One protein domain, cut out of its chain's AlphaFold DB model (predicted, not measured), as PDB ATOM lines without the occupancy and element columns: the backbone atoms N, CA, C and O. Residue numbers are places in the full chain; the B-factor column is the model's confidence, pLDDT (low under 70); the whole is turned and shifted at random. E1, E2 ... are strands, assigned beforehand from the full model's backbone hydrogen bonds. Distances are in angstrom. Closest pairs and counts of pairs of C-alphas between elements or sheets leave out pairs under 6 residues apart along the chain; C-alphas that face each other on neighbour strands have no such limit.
ATOM      1  N   ILE A  50     -15.218 -45.829  25.003       63.50
ATOM      2  CA  ILE A  50     -16.258 -44.898  25.423       63.50
ATOM      3  C   ILE A  50     -15.674 -43.485  25.291       63.50
ATOM      4  O   ILE A  50     -14.610 -43.222  25.859       63.50
ATOM      5  N   PRO A  51     -16.315 -42.580  24.535       61.16
ATOM      6  CA  PRO A  51     -15.880 -41.196  24.470       61.16
ATOM      7  C   PRO A  51     -16.095 -40.558  25.845       61.16
ATOM      8  O   PRO A  51     -17.226 -40.377  26.288       61.16
ATOM      9  N   ILE A  52     -14.997 -40.249  26.531       68.06
ATOM     10  CA  ILE A  52     -15.017 -39.549  27.816       68.06
ATOM     11  C   ILE A  52     -14.792 -38.066  27.534       68.06
ATOM     12  O   ILE A  52     -13.809 -37.700  26.889       68.06
ATOM     13  N   SER A  53     -15.689 -37.217  28.034       73.06
ATOM     14  CA  SER A  53     -15.516 -35.764  28.038       73.06
ATOM     15  C   SER A  53     -15.440 -35.272  29.478       73.06
ATOM     16  O   SER A  53     -16.275 -35.644  30.307       73.06
ATOM     17  N   LEU A  54     -14.425 -34.457  29.761       76.75
ATOM     18  CA  LEU A  54     -14.251 -33.773  31.036       76.75
ATOM     19  C   LEU A  54     -14.850 -32.374  30.906       76.75
ATOM     20  O   LEU A  54     -14.361 -31.565  30.118       76.75
ATOM     21  N   MET A  55     -15.900 -32.089  31.669       78.19
ATOM     22  CA  MET A  55     -16.519 -30.767  31.709       78.19
ATOM     23  C   MET A  55     -16.109 -30.039  32.989       78.19
ATOM     24  O   MET A  55     -16.336 -30.575  34.073       78.19
ATOM     25  N   PRO A  56     -15.515 -28.838  32.908       81.31
ATOM     26  CA  PRO A  56     -15.187 -28.066  34.100       81.31
ATOM     27  C   PRO A  56     -16.469 -27.643  34.830       81.31
ATOM     28  O   PRO A  56     -17.438 -27.227  34.194       81.31
ATOM     29  N   LEU A  57     -16.463 -27.730  36.161       78.19
ATOM     30  CA  LEU A  57     -17.568 -27.249  36.997       78.19
ATOM     31  C   LEU A  57     -17.502 -25.733  37.204       78.19
ATOM     32  O   LEU A  57     -16.416 -25.143  37.259       78.19
ATOM     33  N   ALA A  58     -18.668 -25.112  37.387       80.75
ATOM     34  CA  ALA A  58     -18.757 -23.725  37.828       80.75
ATOM     35  C   ALA A  58     -18.399 -23.605  39.319       80.75
ATOM     36  O   ALA A  58     -18.622 -24.528  40.099       80.75
ATOM     37  N   ASP A  59     -17.860 -22.462  39.744       79.56
ATOM     38  CA  ASP A  59     -17.295 -22.315  41.095       79.56
ATOM     39  C   ASP A  59     -18.309 -22.510  42.233       79.56
ATOM     40  O   ASP A  59     -17.926 -22.936  43.320       79.56
ATOM     41  N   PHE A  60     -19.598 -22.264  41.979       81.38
ATOM     42  CA  PHE A  60     -20.667 -22.478  42.960       81.38
ATOM     43  C   PHE A  60     -21.048 -23.959  43.146       81.38
ATOM     44  O   PHE A  60     -21.674 -24.299  44.145       81.38
ATOM     45  N   GLU A  61     -20.675 -24.839  42.211       78.50
ATOM     46  CA  GLU A  61     -20.940 -26.288  42.267       78.50
ATOM     47  C   GLU A  61     -19.787 -27.053  42.934       78.50
ATOM     48  O   GLU A  61     -19.916 -28.232  43.267       78.50
ATOM     49  N   LYS A  62     -18.645 -26.386  43.151       83.44
ATOM     50  CA  LYS A  62     -17.432 -26.996  43.700       83.44
ATOM     51  C   LYS A  62     -17.510 -27.092  45.220       83.44
ATOM     52  O   LYS A  62     -17.443 -26.093  45.934       83.44
ATOM     53  N   THR A  63     -17.522 -28.317  45.735       78.19
ATOM     54  CA  THR A  63     -17.329 -28.618  47.163       78.19
ATOM     55  C   THR A  63     -15.869 -28.474  47.616       78.19
ATOM     56  O   THR A  63     -15.602 -28.450  48.814       78.19
ATOM     57  N   ASN A  64     -14.928 -28.289  46.677       79.88
ATOM     58  CA  ASN A  64     -13.509 -27.982  46.919       79.88
ATOM     59  C   ASN A  64     -12.776 -29.034  47.773       79.88
ATOM     60  O   ASN A  64     -11.878 -28.704  48.545       79.88
ATOM     61  N   VAL A  65     -13.119 -30.315  47.616       86.62
ATOM     62  CA  VAL A  65     -12.429 -31.400  48.328       86.62
ATOM     63  C   VAL A  65     -11.065 -31.672  47.673       86.62
ATOM     64  O   VAL A  65     -11.046 -32.048  46.499       86.62
ATOM     65  N   PRO A  66      -9.928 -31.508  48.380       87.56
ATOM     66  CA  PRO A  66      -8.603 -31.776  47.826       87.56
ATOM     67  C   PRO A  66      -8.376 -33.278  47.606       87.56
ATOM     68  O   PRO A  66      -8.733 -34.107  48.442       87.56
ATOM     69  N   LEU A  67      -7.750 -33.624  46.484       87.00
ATOM     70  CA  LEU A  67      -7.341 -34.977  46.121       87.00
ATOM     71  C   LEU A  67      -5.821 -35.094  46.205       87.00
ATOM     72  O   LEU A  67      -5.098 -34.323  45.577       87.00
ATOM     73  N   TYR A  68      -5.341 -36.093  46.941       91.50
ATOM     74  CA  TYR A  68      -3.915 -36.363  47.116       91.50
ATOM     75  C   TYR A  68      -3.466 -37.593  46.327       91.50
ATOM     76  O   TYR A  68      -4.257 -38.496  46.036       91.50
ATOM     77  N   SER A  69      -2.177 -37.644  45.998       88.94
ATOM     78  CA  SER A  69      -1.557 -38.792  45.336       88.94
ATOM     79  C   SER A  69      -1.599 -40.040  46.207       88.94
ATOM     80  O   SER A  69      -1.226 -40.016  47.377       88.94
ATOM     81  N   SER A  70      -1.975 -41.179  45.615       85.50
ATOM     82  CA  SER A  70      -1.958 -42.469  46.320       85.50
ATOM     83  C   SER A  70      -0.546 -42.917  46.701       85.50
ATOM     84  O   SER A  70      -0.375 -43.697  47.633       85.50
ATOM     85  N   ARG A  71       0.474 -42.425  45.984       89.56
ATOM     86  CA  ARG A  71       1.889 -42.703  46.266       89.56
ATOM     87  C   ARG A  71       2.488 -41.718  47.263       89.56
ATOM     88  O   ARG A  71       3.444 -42.070  47.945       89.56
ATOM     89  N   ASN A  72       1.947 -40.503  47.329       89.50
ATOM     90  CA  ASN A  72       2.431 -39.444  48.199       89.50
ATOM     91  C   ASN A  72       1.258 -38.623  48.747       89.50
ATOM     92  O   ASN A  72       0.772 -37.697  48.106       89.50
ATOM     93  N   LEU A  73       0.844 -38.927  49.977       85.44
ATOM     94  CA  LEU A  73      -0.290 -38.273  50.641       85.44
ATOM     95  C   LEU A  73      -0.086 -36.766  50.897       85.44
ATOM     96  O   LEU A  73      -1.034 -36.090  51.277       85.44
ATOM     97  N   LYS A  74       1.128 -36.234  50.706       88.69
ATOM     98  CA  LYS A  74       1.420 -34.794  50.806       88.69
ATOM     99  C   LYS A  74       1.330 -34.068  49.462       88.69
ATOM    100  O   LYS A  74       1.331 -32.843  49.431       88.69
ATOM    101  N   GLU A  75       1.265 -34.802  48.356       92.88
ATOM    102  CA  GLU A  75       1.203 -34.248  47.007       92.88
ATOM    103  C   GLU A  75      -0.260 -34.042  46.602       92.88
ATOM    104  O   GLU A  75      -1.000 -35.008  46.395       92.88
ATOM    105  N   LEU A  76      -0.683 -32.779  46.525       89.94
ATOM    106  CA  LEU A  76      -2.010 -32.391  46.051       89.94
ATOM    107  C   LEU A  76      -2.070 -32.553  44.525       89.94
ATOM    108  O   LEU A  76      -1.363 -31.856  43.803       89.94
ATOM    109  N   ILE A  77      -2.924 -33.453  44.041       87.94
ATOM    110  CA  ILE A  77      -3.124 -33.717  42.608       87.94
ATOM    111  C   ILE A  77      -4.188 -32.793  42.007       87.94
ATOM    112  O   ILE A  77      -4.114 -32.456  40.828       87.94
ATOM    113  N   GLY A  78      -5.180 -32.382  42.794       85.56
ATOM    114  CA  GLY A  78      -6.262 -31.525  42.318       85.56
ATOM    115  C   GLY A  78      -7.407 -31.464  43.313       85.56
ATOM    116  O   GLY A  78      -7.226 -31.768  44.494       85.56
ATOM    117  N   LYS A  79      -8.594 -31.092  42.849       87.12
ATOM    118  CA  LYS A  79      -9.829 -31.129  43.633       87.12
ATOM    119  C   LYS A  79     -10.828 -32.083  42.989       87.12
ATOM    120  O   LYS A  79     -10.861 -32.261  41.776       87.12
ATOM    121  N   LYS A  80     -11.677 -32.688  43.821       81.75
ATOM    122  CA  LYS A  80     -12.734 -33.620  43.398       81.75
ATOM    123  C   LYS A  80     -13.644 -33.019  42.325       81.75
ATOM    124  O   LYS A  80     -14.085 -33.733  41.435       81.75
ATOM    125  N   ASP A  81     -13.877 -31.715  42.410       82.00
ATOM    126  CA  ASP A  81     -14.841 -30.988  41.587       82.00
ATOM    127  C   ASP A  81     -14.151 -30.135  40.508       82.00
ATOM    128  O   ASP A  81     -14.685 -29.117  40.073       82.00
ATOM    129  N   ASP A  82     -12.938 -30.502  40.086       78.81
ATOM    130  CA  ASP A  82     -12.298 -29.821  38.956       78.81
ATOM    131  C   ASP A  82     -12.998 -30.179  37.631       78.81
ATOM    132  O   ASP A  82     -13.104 -29.327  36.747       78.81
ATOM    133  N   PHE A  83     -13.555 -31.398  37.513       77.44
ATOM    134  CA  PHE A  83     -14.251 -31.871  36.310       77.44
ATOM    135  C   PHE A  83     -15.424 -32.816  36.623       77.44
ATOM    136  O   PHE A  83     -15.294 -33.732  37.432       77.44
ATOM    137  N   ILE A  84     -16.541 -32.654  35.909       75.75
ATOM    138  CA  ILE A  84     -17.564 -33.696  35.738       75.75
ATOM    139  C   ILE A  84     -17.127 -34.601  34.593       75.75
ATOM    140  O   ILE A  84     -16.734 -34.134  33.521       75.75
ATOM    141  N   ILE A  85     -17.236 -35.906  34.816       76.44
ATOM    142  CA  ILE A  85     -17.018 -36.917  33.791       76.44
ATOM    143  C   ILE A  85     -18.382 -37.401  33.319       76.44
ATOM    144  O   ILE A  85     -19.115 -38.022  34.085       76.44
ATOM    145  N   ASN A  86     -18.711 -37.157  32.053       68.06
ATOM    146  CA  ASN A  86     -19.869 -37.806  31.451       68.06
ATOM    147  C   ASN A  86     -19.492 -39.257  31.142       68.06
ATOM    148  O   ASN A  86     -18.740 -39.529  30.203       68.06
ATOM    149  N   THR A  87     -19.977 -40.192  31.954       67.69
ATOM    150  CA  THR A  87     -19.848 -41.626  31.687       67.69
ATOM    151  C   THR A  87     -21.030 -42.073  30.840       67.69
ATOM    152  O   THR A  87     -22.164 -42.033  31.301       67.69
ATOM    153  N   GLY A  88     -20.768 -42.473  29.598       69.88
ATOM    154  CA  GLY A  88     -21.774 -43.060  28.715       69.88
ATOM    155  C   GLY A  88     -21.584 -44.566  28.542       69.88
ATOM    156  O   GLY A  88     -20.481 -45.089  28.680       69.88
ATOM    157  N   PHE A  89     -22.652 -45.266  28.194       75.88
ATOM    158  CA  PHE A  89     -22.681 -46.674  27.818       75.88
ATOM    159  C   PHE A  89     -23.158 -46.795  26.368       75.88
ATOM    160  O   PHE A  89     -24.090 -46.114  25.952       75.88
ATOM    161  N   ILE A  90     -22.524 -47.662  25.578       77.12
ATOM    162  CA  ILE A  90     -22.949 -47.921  24.200       77.12
ATOM    163  C   ILE A  90     -23.987 -49.042  24.219       77.12
ATOM    164  O   ILE A  90     -23.664 -50.196  24.496       77.12
ATOM    165  N   HIS A  91     -25.233 -48.697  23.906       80.38
ATOM    166  CA  HIS A  91     -26.330 -49.647  23.768       80.38
ATOM    167  C   HIS A  91     -26.088 -50.606  22.594       80.38
ATOM    168  O   HIS A  91     -25.418 -50.259  21.623       80.38
ATOM    169  N   LYS A  92     -26.699 -51.800  22.624       78.31
ATOM    170  CA  LYS A  92     -26.613 -52.794  21.532       78.31
ATOM    171  C   LYS A  92     -27.084 -52.267  20.167       78.31
ATOM    172  O   LYS A  92     -26.686 -52.810  19.145       78.31
ATOM    173  N   SER A  93     -27.892 -51.203  20.143       77.56
ATOM    174  CA  SER A  93     -28.280 -50.496  18.910       77.56
ATOM    175  C   SER A  93     -27.190 -49.573  18.344       77.56
ATOM    176  O   SER A  93     -27.377 -49.000  17.277       77.56
ATOM    177  N   GLY A  94     -26.073 -49.388  19.052       76.69
ATOM    178  CA  GLY A  94     -25.011 -48.438  18.714       76.69
ATOM    179  C   GLY A  94     -25.226 -47.021  19.264       76.69
ATOM    180  O   GLY A  94     -24.357 -46.172  19.090       76.69
ATOM    181  N   ALA A  95     -26.346 -46.754  19.945       78.25
ATOM    182  CA  ALA A  95     -26.602 -45.463  20.581       78.25
ATOM    183  C   ALA A  95     -25.756 -45.282  21.854       78.25
ATOM    184  O   ALA A  95     -25.670 -46.191  22.680       78.25
ATOM    185  N   LEU A  96     -25.165 -44.099  22.036       80.19
ATOM    186  CA  LEU A  96     -24.499 -43.724  23.283       80.19
ATOM    187  C   LEU A  96     -25.546 -43.219  24.283       80.19
ATOM    188  O   LEU A  96     -26.188 -42.196  24.059       80.19
ATOM    189  N   LEU A  97     -25.705 -43.938  25.386       79.12
ATOM    190  CA  LEU A  97     -26.611 -43.619  26.479       79.12
ATOM    191  C   LEU A  97     -25.835 -43.036  27.654       79.12
ATOM    192  O   LEU A  97     -24.827 -43.595  28.062       79.12
ATOM    193  N   LEU A  98     -26.321 -41.941  28.228       77.00
ATOM    194  CA  LEU A  98     -25.721 -41.341  29.428       77.00
ATOM    195  C   LEU A  98     -26.181 -42.018  30.728       77.00
ATOM    196  O   LEU A  98     -25.540 -41.860  31.758       77.00
ATOM    197  N   ASP A  99     -27.282 -42.769  30.673       73.75
ATOM    198  CA  ASP A  99     -27.867 -43.460  31.819       73.75
ATOM    199  C   ASP A  99     -28.402 -44.833  31.384       73.75
ATOM    200  O   ASP A  99     -28.973 -44.972  30.296       73.75
ATOM    201  N   LEU A 100     -28.221 -45.839  32.239       70.56
ATOM    202  CA  LEU A 100     -28.725 -47.200  32.062       70.56
ATOM    203  C   LEU A 100     -30.256 -47.245  32.079       70.56
ATOM    204  O   LEU A 100     -30.834 -48.084  31.394       70.56
ATOM    205  N   VAL A 101     -30.919 -46.306  32.763       72.75
ATOM    206  CA  VAL A 101     -32.391 -46.194  32.755       72.75
ATOM    207  C   VAL A 101     -32.926 -45.967  31.332       72.75
ATOM    208  O   VAL A 101     -33.981 -46.476  30.959       72.75
ATOM    209  N   ASN A 102     -32.158 -45.281  30.482       72.00
ATOM    210  CA  ASN A 102     -32.537 -45.041  29.088       72.00
ATOM    211  C   ASN A 102     -32.350 -46.278  28.190       72.00
ATOM    212  O   ASN A 102     -32.811 -46.282  27.047       72.00
TER     213      ASN A 102
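Overview. This is residues 50 to 102 of the 463 residues of the protein "CNDH2_C domain-containing protein" of Onchocerca flexuosa (UniProt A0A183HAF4). Little regular structure: a two-strand ribbon of E1 and E4 lies in the middle, the hairpin E2 and E3 at one end, and residues 87 to 102 fold back on themselves at the other. The 53 printed residues include no named helix and four named strands, E1 E2 E3 E4, in two antiparallel sheets; the class is all strand, with 15 residues in named elements. The elongated whole, 46 by 29 by 17 A, is only just extended, close to loose, with a radius of gyration of the C-alphas of 15.3 A.

Arrangement. E1, residues 53 to 56, and E4, residues 83 to 86, are antiparallel at 146 degrees; N 84 and O 55 are 2.8 A apart. E2, residues 66 to 68, and E3, residues 76 to 79, form a hairpin at 145 degrees; N 67 and O 78 are 2.8 A apart. E1 and E3 are apart, as are E2 and E4. Residues 89 to 90 pair antiparallel with 96 to 97.

Along the chain. E1 measures 9.8 A from C-alpha 53 at (-15.516, -35.764, 28.038), E2 6.6 A, E3 8.3 A, and E4 9.5 A to C-alpha 86 at (-19.869, -37.806, 31.451).

Size, cuts and confidence. The C-alphas farthest apart, of Lys 74 and Ser 93, are 46.3 A apart. The printed part has no cut and no long link. Residues 50 to 52 and 86 to 88 have pLDDT under 70.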